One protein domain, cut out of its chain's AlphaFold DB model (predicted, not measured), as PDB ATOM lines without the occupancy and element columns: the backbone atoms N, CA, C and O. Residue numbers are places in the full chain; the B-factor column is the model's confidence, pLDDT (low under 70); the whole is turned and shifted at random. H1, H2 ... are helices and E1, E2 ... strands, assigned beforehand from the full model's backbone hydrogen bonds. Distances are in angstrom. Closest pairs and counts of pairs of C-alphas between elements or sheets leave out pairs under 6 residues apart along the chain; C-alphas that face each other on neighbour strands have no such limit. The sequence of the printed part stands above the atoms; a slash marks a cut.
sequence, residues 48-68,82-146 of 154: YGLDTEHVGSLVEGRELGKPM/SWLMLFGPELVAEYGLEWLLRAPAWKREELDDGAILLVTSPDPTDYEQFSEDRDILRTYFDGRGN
ATOM      1  N   TYR A  48     -56.597  19.316  19.514       88.31
ATOM      2  CA  TYR A  48     -55.522  20.002  20.218       88.31
ATOM      3  C   TYR A  48     -55.942  20.454  21.618       88.31
ATOM      4  O   TYR A  48     -57.118  20.726  21.862       88.31
ATOM      5  N   GLY A  49     -54.970  20.556  22.524       85.75
ATOM      6  CA  GLY A  49     -55.144  21.081  23.879       85.75
ATOM      7  C   GLY A  49     -54.303  22.337  24.086       85.75
ATOM      8  O   GLY A  49     -53.077  22.280  23.980       85.75
ATOM      9  N   LEU A  50     -54.961  23.463  24.368       76.25
ATOM     10  CA  LEU A  50     -54.307  24.729  24.702       76.25
ATOM     11  C   LEU A  50     -54.414  24.995  26.196       76.25
ATOM     12  O   LEU A  50     -55.485  24.846  26.779       76.25
ATOM     13  N   ASP A  51     -53.332  25.507  26.763       69.25
ATOM     14  CA  ASP A  51     -53.397  26.235  28.017       69.25
ATOM     15  C   ASP A  51     -53.852  27.674  27.730       69.25
ATOM     16  O   ASP A  51     -53.101  28.497  27.203       69.25
ATOM     17  N   THR A  52     -55.115  27.983  28.020       59.94
ATOM     18  CA  THR A  52     -55.682  29.304  27.718       59.94
ATOM     19  C   THR A  52     -55.128  30.421  28.597       59.94
ATOM     20  O   THR A  52     -55.145  31.574  28.164       59.94
ATOM     21  N   GLU A  53     -54.635  30.117  29.800       58.28
ATOM     22  CA  GLU A  53     -54.064  31.128  30.697       58.28
ATOM     23  C   GLU A  53     -52.670  31.534  30.217       58.28
ATOM     24  O   GLU A  53     -52.361  32.723  30.096       58.28
ATOM     25  N   HIS A  54     -51.858  30.554  29.829       54.09
ATOM     26  CA  HIS A  54     -50.482  30.810  29.425       54.09
ATOM     27  C   HIS A  54     -50.348  31.182  27.947       54.09
ATOM     28  O   HIS A  54     -49.575  32.086  27.615       54.09
ATOM     29  N   VAL A  55     -51.145  30.592  27.049       51.72
ATOM     30  CA  VAL A  55     -51.154  31.010  25.638       51.72
ATOM     31  C   VAL A  55     -51.842  32.371  25.459       51.72
ATOM     32  O   VAL A  55     -51.430  33.153  24.603       51.72
ATOM     33  N   GLY A  56     -52.799  32.723  26.326       46.62
ATOM     34  CA  GLY A  56     -53.382  34.068  26.376       46.62
ATOM     35  C   GLY A  56     -52.365  35.164  26.723       46.62
ATOM     36  O   GLY A  56     -52.497  36.291  26.248       46.62
ATOM     37  N   SER A  57     -51.319  34.834  27.490       43.91
ATOM     38  CA  SER A  57     -50.260  35.785  27.867       43.91
ATOM     39  C   SER A  57     -49.204  36.011  26.774       43.91
ATOM     40  O   SER A  57     -48.543  37.048  26.753       43.91
ATOM     41  N   LEU A  58     -49.057  35.063  25.841       44.75
ATOM     42  CA  LEU A  58     -48.043  35.107  24.783       44.75
ATOM     43  C   LEU A  58     -48.415  36.020  23.614       44.75
ATOM     44  O   LEU A  58     -47.543  36.394  22.828       44.75
ATOM     45  N   VAL A  59     -49.688  36.407  23.494       44.19
ATOM     46  CA  VAL A  59     -50.128  37.275  22.404       44.19
ATOM     47  C   VAL A  59     -51.190  38.264  22.879       44.19
ATOM     48  O   VAL A  59     -52.381  38.093  22.624       44.19
ATOM     49  N   GLU A  60     -50.763  39.351  23.534       39.03
ATOM     50  CA  GLU A  60     -51.623  40.531  23.699       39.03
ATOM     51  C   GLU A  60     -52.165  40.950  22.318       39.03
ATOM     52  O   GLU A  60     -51.447  41.486  21.472       39.03
ATOM     53  N   GLY A  61     -53.450  40.681  22.071       42.75
ATOM     54  CA  GLY A  61     -54.165  41.172  20.897       42.75
ATOM     55  C   GLY A  61     -54.115  40.318  19.623       42.75
ATOM     56  O   GLY A  61     -54.536  40.829  18.584       42.75
ATOM     57  N   ARG A  62     -53.681  39.046  19.650       41.50
ATOM     58  CA  ARG A  62     -54.082  38.092  18.591       41.50
ATOM     59  C   ARG A  62     -55.101  37.110  19.140       41.50
ATOM     60  O   ARG A  62     -54.884  36.504  20.183       41.50
ATOM     61  N   GLU A  63     -56.191  36.921  18.403       47.38
ATOM     62  CA  GLU A  63     -56.987  35.707  18.545       47.38
ATOM     63  C   GLU A  63     -56.039  34.520  18.361       47.38
ATOM     64  O   GLU A  63     -55.288  34.474  17.383       47.38
ATOM     65  N   LEU A  64     -56.034  33.609  19.334       48.97
ATOM     66  CA  LEU A  64     -55.379  32.310  19.247       48.97
ATOM     67  C   LEU A  64     -55.824  31.663  17.931       48.97
ATOM     68  O   LEU A  64     -56.959  31.198  17.804       48.97
ATOM     69  N   GLY A  65     -54.963  31.730  16.915       53.06
ATOM     70  CA  GLY A  65     -55.237  31.110  15.630       53.06
ATOM     71  C   GLY A  65     -55.457  29.620  15.846       53.06
ATOM     72  O   GLY A  65     -54.879  29.031  16.762       53.06
ATOM     73  N   LYS A  66     -56.289  28.987  15.011       60.78
ATOM     74  CA  LYS A  66     -56.348  27.522  14.999       60.78
ATOM     75  C   LYS A  66     -54.904  27.014  14.836       60.78
ATOM     76  O   LYS A  66     -54.234  27.487  13.910       60.78
ATOM     77  N   PRO A  67     -54.427  26.064  15.667       61.84
ATOM     78  CA  PRO A  67     -53.061  25.532  15.566       61.84
ATOM     79  C   PRO A  67     -52.732  24.968  14.179       61.84
ATOM     80  O   PRO A  67     -51.571  24.795  13.816       61.84
ATOM     81  N   MET A  68     -53.783  24.728  13.392       67.12
ATOM     82  CA  MET A  68     -53.739  24.282  12.021       67.12
ATOM     83  C   MET A  68     -54.785  25.016  11.175       67.12
ATOM     84  O   MET A  68     -55.944  25.165  11.571       67.12
ATOM     85  N   SER A  82     -49.240  22.988  20.273       86.62
ATOM     86  CA  SER A  82     -50.128  22.899  21.434       86.62
ATOM     87  C   SER A  82     -49.572  21.913  22.469       86.62
ATOM     88  O   SER A  82     -48.665  21.136  22.165       86.62
ATOM     89  N   TRP A  83     -50.099  21.918  23.698       89.62
ATOM     90  CA  TRP A  83     -49.701  20.922  24.703       89.62
ATOM     91  C   TRP A  83     -50.049  19.505  24.243       89.62
ATOM     92  O   TRP A  83     -49.214  18.605  24.307       89.62
ATOM     93  N   LEU A  84     -51.249  19.344  23.693       92.12
ATOM     94  CA  LEU A  84     -51.715  18.112  23.072       92.12
ATOM     95  C   LEU A  84     -52.001  18.364  21.597       92.12
ATOM     96  O   LEU A  84     -52.597  19.388  21.257       92.12
ATOM     97  N   MET A  85     -51.607  17.429  20.737       93.06
ATOM     98  CA  MET A  85     -51.921  17.428  19.308       93.06
ATOM     99  C   MET A  85     -52.280  16.007  18.881       93.06
ATOM    100  O   MET A  85     -51.505  15.080  19.099       93.06
ATOM    101  N   LEU A  86     -53.445  15.835  18.269       94.56
ATOM    102  CA  LEU A  86     -53.914  14.557  17.746       94.56
ATOM    103  C   LEU A  86     -54.148  14.707  16.247       94.56
ATOM    104  O   LEU A  86     -55.011  15.473  15.822       94.56
ATOM    105  N   PHE A  87     -53.373  13.973  15.459       93.38
ATOM    106  CA  PHE A  87     -53.437  13.943  14.005       93.38
ATOM    107  C   PHE A  87     -54.300  12.763  13.575       93.38
ATOM    108  O   PHE A  87     -53.929  11.618  13.820       93.38
ATOM    109  N   GLY A  88     -55.433  13.038  12.926       93.50
ATOM    110  CA  GLY A  88     -56.255  11.994  12.322       93.50
ATOM    111  C   GLY A  88     -55.523  11.266  11.187       93.50
ATOM    112  O   GLY A  88     -54.533  11.782  10.657       93.50
ATOM    113  N   PRO A  89     -56.021  10.099  10.752       94.31
ATOM    114  CA  PRO A  89     -55.313   9.227   9.812       94.31
ATOM    115  C   PRO A  89     -55.019   9.891   8.458       94.31
ATOM    116  O   PRO A  89     -53.965   9.655   7.869       94.31
ATOM    117  N   GLU A  90     -55.905  10.768   7.972       89.94
ATOM    118  CA  GLU A  90     -55.666  11.529   6.738       89.94
ATOM    119  C   GLU A  90     -54.458  12.466   6.873       89.94
ATOM    120  O   GLU A  90     -53.599  12.500   5.994       89.94
ATOM    121  N   LEU A  91     -54.332  13.165   8.006       88.12
ATOM    122  CA  LEU A  91     -53.178  14.025   8.264       88.12
ATOM    123  C   LEU A  91     -51.910  13.211   8.493       88.12
ATOM    124  O   LEU A  91     -50.843  13.583   8.015       88.12
ATOM    125  N   VAL A  92     -52.007  12.071   9.174       92.56
ATOM    126  CA  VAL A  92     -50.865  11.164   9.328       92.56
ATOM    127  C   VAL A  92     -50.365  10.679   7.966       92.56
ATOM    128  O   VAL A  92     -49.153  10.576   7.771       92.56
ATOM    129  N   ALA A  93     -51.252  10.445   6.995       91.00
ATOM    130  CA  ALA A  93     -50.856  10.106   5.629       91.00
ATOM    131  C   ALA A  93     -50.141  11.266   4.906       91.00
ATOM    132  O   ALA A  93     -49.203  11.019   4.148       91.00
ATOM    133  N   GLU A  94     -50.535  12.518   5.158       86.75
ATOM    134  CA  GLU A  94     -49.902  13.716   4.579       86.75
ATOM    135  C   GLU A  94     -48.528  14.025   5.215       86.75
ATOM    136  O   GLU A  94     -47.535  14.256   4.515       86.75
ATOM    137  N   TYR A  95     -48.427  13.977   6.548       84.25
ATOM    138  CA  TYR A  95     -47.185  14.258   7.282       84.25
ATOM    139  C   TYR A  95     -46.231  13.055   7.343       84.25
ATOM    140  O   TYR A  95     -45.010  13.215   7.428       84.25
ATOM    141  N   GLY A  96     -46.750  11.840   7.244       90.31
ATOM    142  CA  GLY A  96     -45.991  10.604   7.373       90.31
ATOM    143  C   GLY A  96     -45.860  10.148   8.825       90.31
ATOM    144  O   GLY A  96     -45.268  10.829   9.668       90.31
ATOM    145  N   LEU A  97     -46.342   8.930   9.077       91.50
ATOM    146  CA  LEU A  97     -46.317   8.245  10.370       91.50
ATOM    147  C   LEU A  97     -44.943   8.290  11.052       91.50
ATOM    148  O   LEU A  97     -44.818   8.754  12.183       91.50
ATOM    149  N   GLU A  98     -43.887   7.863  10.351       93.12
ATOM    150  CA  GLU A  98     -42.541   7.814  10.934       93.12
ATOM    151  C   GLU A  98     -42.021   9.189  11.356       93.12
ATOM    152  O   GLU A  98     -41.251   9.299  12.308       93.12
ATOM    153  N   TRP A  99     -42.393  10.240  10.625       91.44
ATOM    154  CA  TRP A  99     -41.954  11.591  10.940       91.44
ATOM    155  C   TRP A  99     -42.672  12.120  12.183       91.44
ATOM    156  O   TRP A  99     -42.018  12.692  13.053       91.44
ATOM    157  N   LEU A 100     -43.976  11.869  12.327       93.06
ATOM    158  CA  LEU A 100     -44.713  12.231  13.540       93.06
ATOM    159  C   LEU A 100     -44.209  11.451  14.766       93.06
ATOM    160  O   LEU A 100     -43.963  12.049  15.811       93.06
ATOM    161  N   LEU A 101     -43.940  10.148  14.637       95.12
ATOM    162  CA  LEU A 101     -43.408   9.328  15.737       95.12
ATOM    163  C   LEU A 101     -41.954   9.655  16.122       95.12
ATOM    164  O   LEU A 101     -41.519   9.305  17.216       95.12
ATOM    165  N   ARG A 102     -41.186  10.334  15.260       95.19
ATOM    166  CA  ARG A 102     -39.839  10.839  15.592       95.19
ATOM    167  C   ARG A 102     -39.853  12.200  16.281       95.19
ATOM    168  O   ARG A 102     -38.800  12.643  16.737       95.19
ATOM    169  N   ALA A 103     -41.008  12.859  16.361       94.50
ATOM    170  CA  ALA A 103     -41.108  14.175  16.964       94.50
ATOM    171  C   ALA A 103     -40.648  14.139  18.439       94.50
ATOM    172  O   ALA A 103     -40.991  13.200  19.169       94.50
ATOM    173  N   PRO A 104     -39.872  15.133  18.910       95.25
ATOM    174  CA  PRO A 104     -39.329  15.180  20.270       95.25
ATOM    175  C   PRO A 104     -40.384  15.592  21.315       95.25
ATOM    176  O   PRO A 104     -40.167  16.502  22.099       95.25
ATOM    177  N   ALA A 105     -41.538  14.929  21.319       95.12
ATOM    178  CA  ALA A 105     -42.598  15.105  22.309       95.12
ATOM    179  C   ALA A 105     -42.334  14.251  23.569       95.12
ATOM    180  O   ALA A 105     -41.606  13.253  23.506       95.12
ATOM    181  N   TRP A 106     -42.940  14.587  24.706       95.31
ATOM    182  CA  TRP A 106     -42.904  13.736  25.899       95.31
ATOM    183  C   TRP A 106     -43.584  12.379  25.641       95.31
ATOM    184  O   TRP A 106     -42.958  11.327  25.817       95.31
ATOM    185  N   LYS A 107     -44.818  12.392  25.116       95.62
ATOM    186  CA  LYS A 107     -45.572  11.186  24.725       95.62
ATOM    187  C   LYS A 107     -45.867  11.194  23.228       95.62
ATOM    188  O   LYS A 107     -46.164  12.236  22.646       95.62
ATOM    189  N   ARG A 108     -45.755  10.015  22.618       97.19
ATOM    190  CA  ARG A 108     -46.100   9.714  21.222       97.19
ATOM    191  C   ARG A 108     -46.858   8.400  21.221       97.19
ATOM    192  O   ARG A 108     -46.343   7.426  21.770       97.19
ATOM    193  N   GLU A 109     -48.021   8.367  20.602       96.75
ATOM    194  CA  GLU A 109     -48.849   7.168  20.552       96.75
ATOM    195  C   GLU A 109     -49.516   7.053  19.186       96.75
ATOM    196  O   GLU A 109     -50.100   8.019  18.698       96.75
ATOM    197  N   GLU A 110     -49.389   5.882  18.566       97.31
ATOM    198  CA  GLU A 110     -50.159   5.490  17.386       97.31
ATOM    199  C   GLU A 110     -51.443   4.809  17.855       97.31
ATOM    200  O   GLU A 110     -51.390   3.885  18.667       97.31
ATOM    201  N   LEU A 111     -52.582   5.295  17.364       96.12
ATOM    202  CA  LEU A 111     -53.906   4.761  17.665       96.12
ATOM    203  C   LEU A 111     -54.283   3.663  16.660       96.12
ATOM    204  O   LEU A 111     -53.719   3.577  15.569       96.12
ATOM    205  N   ASP A 112     -55.277   2.844  17.006       94.19
ATOM    206  CA  ASP A 112     -55.679   1.659  16.225       94.19
ATOM    207  C   ASP A 112     -56.098   1.961  14.772       94.19
ATOM    208  O   ASP A 112     -56.047   1.082  13.907       94.19
ATOM    209  N   ASP A 113     -56.531   3.188  14.490       94.44
ATOM    210  CA  ASP A 113     -56.948   3.649  13.165       94.44
ATOM    211  C   ASP A 113     -55.830   4.352  12.373       94.44
ATOM    212  O   ASP A 113     -56.063   4.814  11.253       94.44
ATOM    213  N   GLY A 114     -54.616   4.406  12.926       94.81
ATOM    214  CA  GLY A 114     -53.456   5.067  12.334       94.81
ATOM    215  C   GLY A 114     -53.359   6.562  12.642       94.81
ATOM    216  O   GLY A 114     -52.507   7.236  12.063       94.81
ATOM    217  N   ALA A 115     -54.205   7.100  13.526       96.38
ATOM    218  CA  ALA A 115     -54.009   8.435  14.079       96.38
ATOM    219  C   ALA A 115     -52.809   8.489  15.036       96.38
ATOM    220  O   ALA A 115     -52.347   7.471  15.552       96.38
ATOM    221  N   ILE A 116     -52.300   9.697  15.285       97.38
ATOM    222  CA  ILE A 116     -51.154   9.922  16.172       97.38
ATOM    223  C   ILE A 116     -51.489  10.963  17.228       97.38
ATOM    224  O   ILE A 116     -51.839  12.093  16.896       97.38
ATOM    225  N   LEU A 117     -51.298  10.603  18.495       96.81
ATOM    226  CA  LEU A 117     -51.295  11.520  19.628       96.81
ATOM    227  C   LEU A 117     -49.856  11.929  19.961       96.81
ATOM    228  O   LEU A 117     -48.992  11.082  20.195       96.81
ATOM    229  N   LEU A 118     -49.619  13.236  20.044       95.94
ATOM    230  CA  LEU A 118     -48.409  13.843  20.587       95.94
ATOM    231  C   LEU A 118     -48.768  14.685  21.813       95.94
ATOM    232  O   LEU A 118     -49.692  15.499  21.767       95.94
ATOM    233  N   VAL A 119     -48.003  14.518  22.892       95.00
ATOM    234  CA  VAL A 119     -48.097  15.350  24.099       95.00
ATOM    235  C   VAL A 119     -46.739  15.981  24.349       95.00
ATOM    236  O   VAL A 119     -45.745  15.270  24.500       95.00
ATOM    237  N   THR A 120     -46.702  17.308  24.358       92.69
ATOM    238  CA  THR A 120     -45.471  18.103  24.384       92.69
ATOM    239  C   THR A 120     -44.701  17.906  25.689       92.69
ATOM    240  O   THR A 120     -43.539  17.520  25.624       92.69
ATOM    241  N   SER A 121     -45.362  18.061  26.841       91.38
ATOM    242  CA  SER A 121     -44.777  17.965  28.190       91.38
ATOM    243  C   SER A 121     -45.656  17.115  29.133       91.38
ATOM    244  O   SER A 121     -46.862  16.984  28.889       91.38
ATOM    245  N   PRO A 122     -45.094  16.528  30.210       89.00
ATOM    246  CA  PRO A 122     -45.837  15.682  31.160       89.00
ATOM    247  C   PRO A 122     -46.866  16.443  32.004       89.00
ATOM    248  O   PRO A 122     -47.888  15.879  32.399       89.00
ATOM    249  N   ASP A 123     -46.581  17.709  32.295       84.69
ATOM    250  CA  ASP A 123     -47.440  18.585  33.076       84.69
ATOM    251  C   ASP A 123     -47.816  19.797  32.211       84.69
ATOM    252  O   ASP A 123     -46.931  20.573  31.838       84.69
ATOM    253  N   PRO A 124     -49.098  19.966  31.841       77.75
ATOM    254  CA  PRO A 124     -49.549  21.173  31.157       77.75
ATOM    255  C   PRO A 124     -49.506  22.423  32.043       77.75
ATOM    256  O   PRO A 124     -49.569  23.525  31.512       77.75
ATOM    257  N   THR A 125     -49.432  22.266  33.368       77.94
ATOM    258  CA  THR A 125     -49.425  23.360  34.349       77.94
ATOM    259  C   THR A 125     -48.014  23.830  34.719       77.94
ATOM    260  O   THR A 125     -47.851  24.953  35.200       77.94
ATOM    261  N   ASP A 126     -46.980  23.027  34.431       83.06
ATOM    262  CA  ASP A 126     -45.578  23.452  34.506       83.06
ATOM    263  C   ASP A 126     -45.200  24.226  33.238       83.06
ATOM    264  O   ASP A 126     -44.746  23.681  32.226       83.06
ATOM    265  N   TYR A 127     -45.416  25.537  33.298       79.50
ATOM    266  CA  TYR A 127     -45.194  26.422  32.163       79.50
ATOM    267  C   TYR A 127     -43.729  26.499  31.716       79.50
ATOM    268  O   TYR A 127     -43.466  26.657  30.520       79.50
ATOM    269  N   GLU A 128     -42.774  26.418  32.645       85.00
ATOM    270  CA  GLU A 128     -41.353  26.517  32.301       85.00
ATOM    271  C   GLU A 128     -40.954  25.311  31.451       85.00
ATOM    272  O   GLU A 128     -40.470  25.483  30.329       85.00
ATOM    273  N   GLN A 129     -41.292  24.106  31.919       86.56
ATOM    274  CA  GLN A 129     -41.038  22.879  31.173       86.56
ATOM    275  C   GLN A 129     -41.820  22.827  29.857       86.56
ATOM    276  O   GLN A 129     -41.244  22.526  28.809       86.56
ATOM    277  N   PHE A 130     -43.114  23.170  29.871       86.38
ATOM    278  CA  PHE A 130     -43.914  23.175  28.647       86.38
ATOM    279  C   PHE A 130     -43.344  24.126  27.588       86.38
ATOM    280  O   PHE A 130     -43.291  23.769  26.411       86.38
ATOM    281  N   SER A 131     -42.902  25.325  27.976       84.31
ATOM    282  CA  SER A 131     -42.347  26.305  27.038       84.31
ATOM    283  C   SER A 131     -41.067  25.793  26.365       84.31
ATOM    284  O   SER A 131     -40.929  25.921  25.144       84.31
ATOM    285  N   GLU A 132     -40.170  25.162  27.129       89.44
ATOM    286  CA  GLU A 132     -38.937  24.557  26.608       89.44
ATOM    287  C   GLU A 132     -39.225  23.405  25.635       89.44
ATOM    288  O   GLU A 132     -38.745  23.418  24.494       89.44
ATOM    289  N   ASP A 133     -40.056  22.443  26.043       91.62
ATOM    290  CA  ASP A 133     -40.426  21.286  25.216       91.62
ATOM    291  C   ASP A 133     -41.150  21.725  23.934       91.62
ATOM    292  O   ASP A 133     -40.899  21.207  22.838       91.62
ATOM    293  N   ARG A 134     -42.011  22.745  24.039       87.69
ATOM    294  CA  ARG A 134     -42.717  23.332  22.898       87.69
ATOM    295  C   ARG A 134     -41.753  23.943  21.888       87.69
ATOM    296  O   ARG A 134     -41.943  23.752  20.688       87.69
ATOM    297  N   ASP A 135     -40.732  24.675  22.330       87.25
ATOM    298  CA  ASP A 135     -39.760  25.306  21.430       87.25
ATOM    299  C   ASP A 135     -38.904  24.266  20.682       87.25
ATOM    300  O   ASP A 135     -38.616  24.435  19.488       87.25
ATOM    301  N   ILE A 136     -38.552  23.161  21.346       91.06
ATOM    302  CA  ILE A 136     -37.877  22.014  20.721       91.06
ATOM    303  C   ILE A 136     -38.773  21.402  19.636       91.06
ATOM    304  O   ILE A 136     -38.335  21.198  18.498       91.06
ATOM    305  N   LEU A 137     -40.039  21.146  19.965       89.56
ATOM    306  CA  LEU A 137     -41.000  20.530  19.056       89.56
ATOM    307  C   LEU A 137     -41.345  21.446  17.870       89.56
ATOM    308  O   LEU A 137     -41.412  20.979  16.731       89.56
ATOM    309  N   ARG A 138     -41.453  22.761  18.100       86.06
ATOM    310  CA  ARG A 138     -41.627  23.766  17.039       86.06
ATOM    311  C   ARG A 138     -40.453  23.742  16.066       86.06
ATOM    312  O   ARG A 138     -40.662  23.662  14.861       86.06
ATOM    313  N   THR A 139     -39.225  23.730  16.584       88.44
ATOM    314  CA  THR A 139     -38.010  23.661  15.756       88.44
ATOM    315  C   THR A 139     -37.993  22.404  14.880       88.44
ATOM    316  O   THR A 139     -37.617  22.464  13.709       88.44
ATOM    317  N   TYR A 140     -38.427  21.264  15.428       89.25
ATOM    318  CA  TYR A 140     -38.551  20.016  14.676       89.25
ATOM    319  C   TYR A 140     -39.567  20.123  13.529       89.25
ATOM    320  O   TYR A 140     -39.274  19.711  12.404       89.25
ATOM    321  N   PHE A 141     -40.742  20.704  13.789       85.81
ATOM    322  CA  PHE A 141     -41.776  20.876  12.768       85.81
ATOM    323  C   PHE A 141     -41.389  21.882  11.682       85.81
ATOM    324  O   PHE A 141     -41.590  21.598  10.500       85.81
ATOM    325  N   ASP A 142     -40.743  22.990  12.047       82.25
ATOM    326  CA  ASP A 142     -40.234  23.981  11.092       82.25
ATOM    327  C   ASP A 142     -39.160  23.392  10.160       82.25
ATOM    328  O   ASP A 142     -39.076  23.749   8.981       82.25
ATOM    329  N   GLY A 143     -38.360  22.441  10.660       75.12
ATOM    330  CA  GLY A 143     -37.323  21.756   9.885       75.12
ATOM    331  C   GLY A 143     -37.851  21.013   8.651       75.12
ATOM    332  O   GLY A 143     -37.158  20.946   7.634       75.12
ATOM    333  N   ARG A 144     -39.102  20.533   8.676       68.88
ATOM    334  CA  ARG A 144     -39.715  19.803   7.548       68.88
ATOM    335  C   ARG A 144     -39.901  20.671   6.298       68.88
ATOM    336  O   ARG A 144     -39.740  20.182   5.175       68.88
ATOM    337  N   GLY A 145     -40.198  21.960   6.475       55.81
ATOM    338  CA  GLY A 145     -40.342  22.907   5.363       55.81
ATOM    339  C   GLY A 145     -39.048  23.097   4.557       55.81
ATOM    340  O   GLY A 145     -39.093  23.475   3.384       55.81
ATOM    341  N   ASN A 146     -37.889  22.789   5.152       48.75
ATOM    342  CA  ASN A 146     -36.588  22.865   4.486       48.75
ATOM    343  C   ASN A 146     -36.200  21.579   3.743       48.75
ATOM    344  O   ASN A 146     -35.594  21.677   2.677       48.75
TER     345      ASN A 146
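This is residues 48 to 68 and 82 to 146 of the 154 residues of an uncharacterized protein of Halosimplex carlsbadense 2-9-1 (UniProt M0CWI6). A small antiparallel sheet of three strands, in the order E1 E3 E2, is grazed by two short helices, H2 and H3, which link E1 to E2, while the long helix H4 runs off the sheet, near H3. H1 lies far from the sheet, and residues 57 to 63, of which 57 to 58 belong to H1, stick out. The printed part has 86 residues with four named helices and three named strands, in the order H1 E1 H2 H3 E2 E3 H4; the class is mixed. It is compact, with a radius of gyration of the C-alphas of 13.3 A and spans of 36 by 25 by 24 A.

Residues 48 to 49 pair antiparallel with residues 84 to 85 of E1, residues 84 to 87. H1, residues 52 to 58, is close but not clearly touching H4, residues 127 to 146: the closest C-alphas, of His 54 and Tyr 127, are 7.4 A apart. E1 is antiparallel to E3, residues 116 to 119, with N 85 and O 118 at 2.9 A. E3 and E2, residues 107 to 110, form a hairpin, with N 109 and O 117 at 2.9 A. E1, H2 (residues 89 to 95), H3 (residues 97 to 101) and E2 make a split strand-helix-strand unit, two strands running the same way with E3 between them; its crossover is right-handed. The closest C-alphas of H3 and E2, of Leu 101 and Arg 108, are 6.1 A apart. H4 is not on the sheet. Each O i to N i+4 pair is within hydrogen-bond range in H2 and H3, against 13 of 16 in H4 and 1 of 3 in H1, where 2 of 4 O i to N i+3 pairs are.

H1 begins at C-alpha 52, (-55.682, 29.304, 27.718). H4, 29.2 A long, ends at C-alpha 146, (-36.588, 22.865, 4.486).

The C-alphas farthest apart, of Gly 61 and Asp 112, are 39.8 A apart. Residues 69 to 81 are not printed; C-alphas 68 and 82 are 10.2 A apart across this cut. Of the links printed whole, none is long. The pLDDT is under 70 in residues 51 to 68 and 144 to 146.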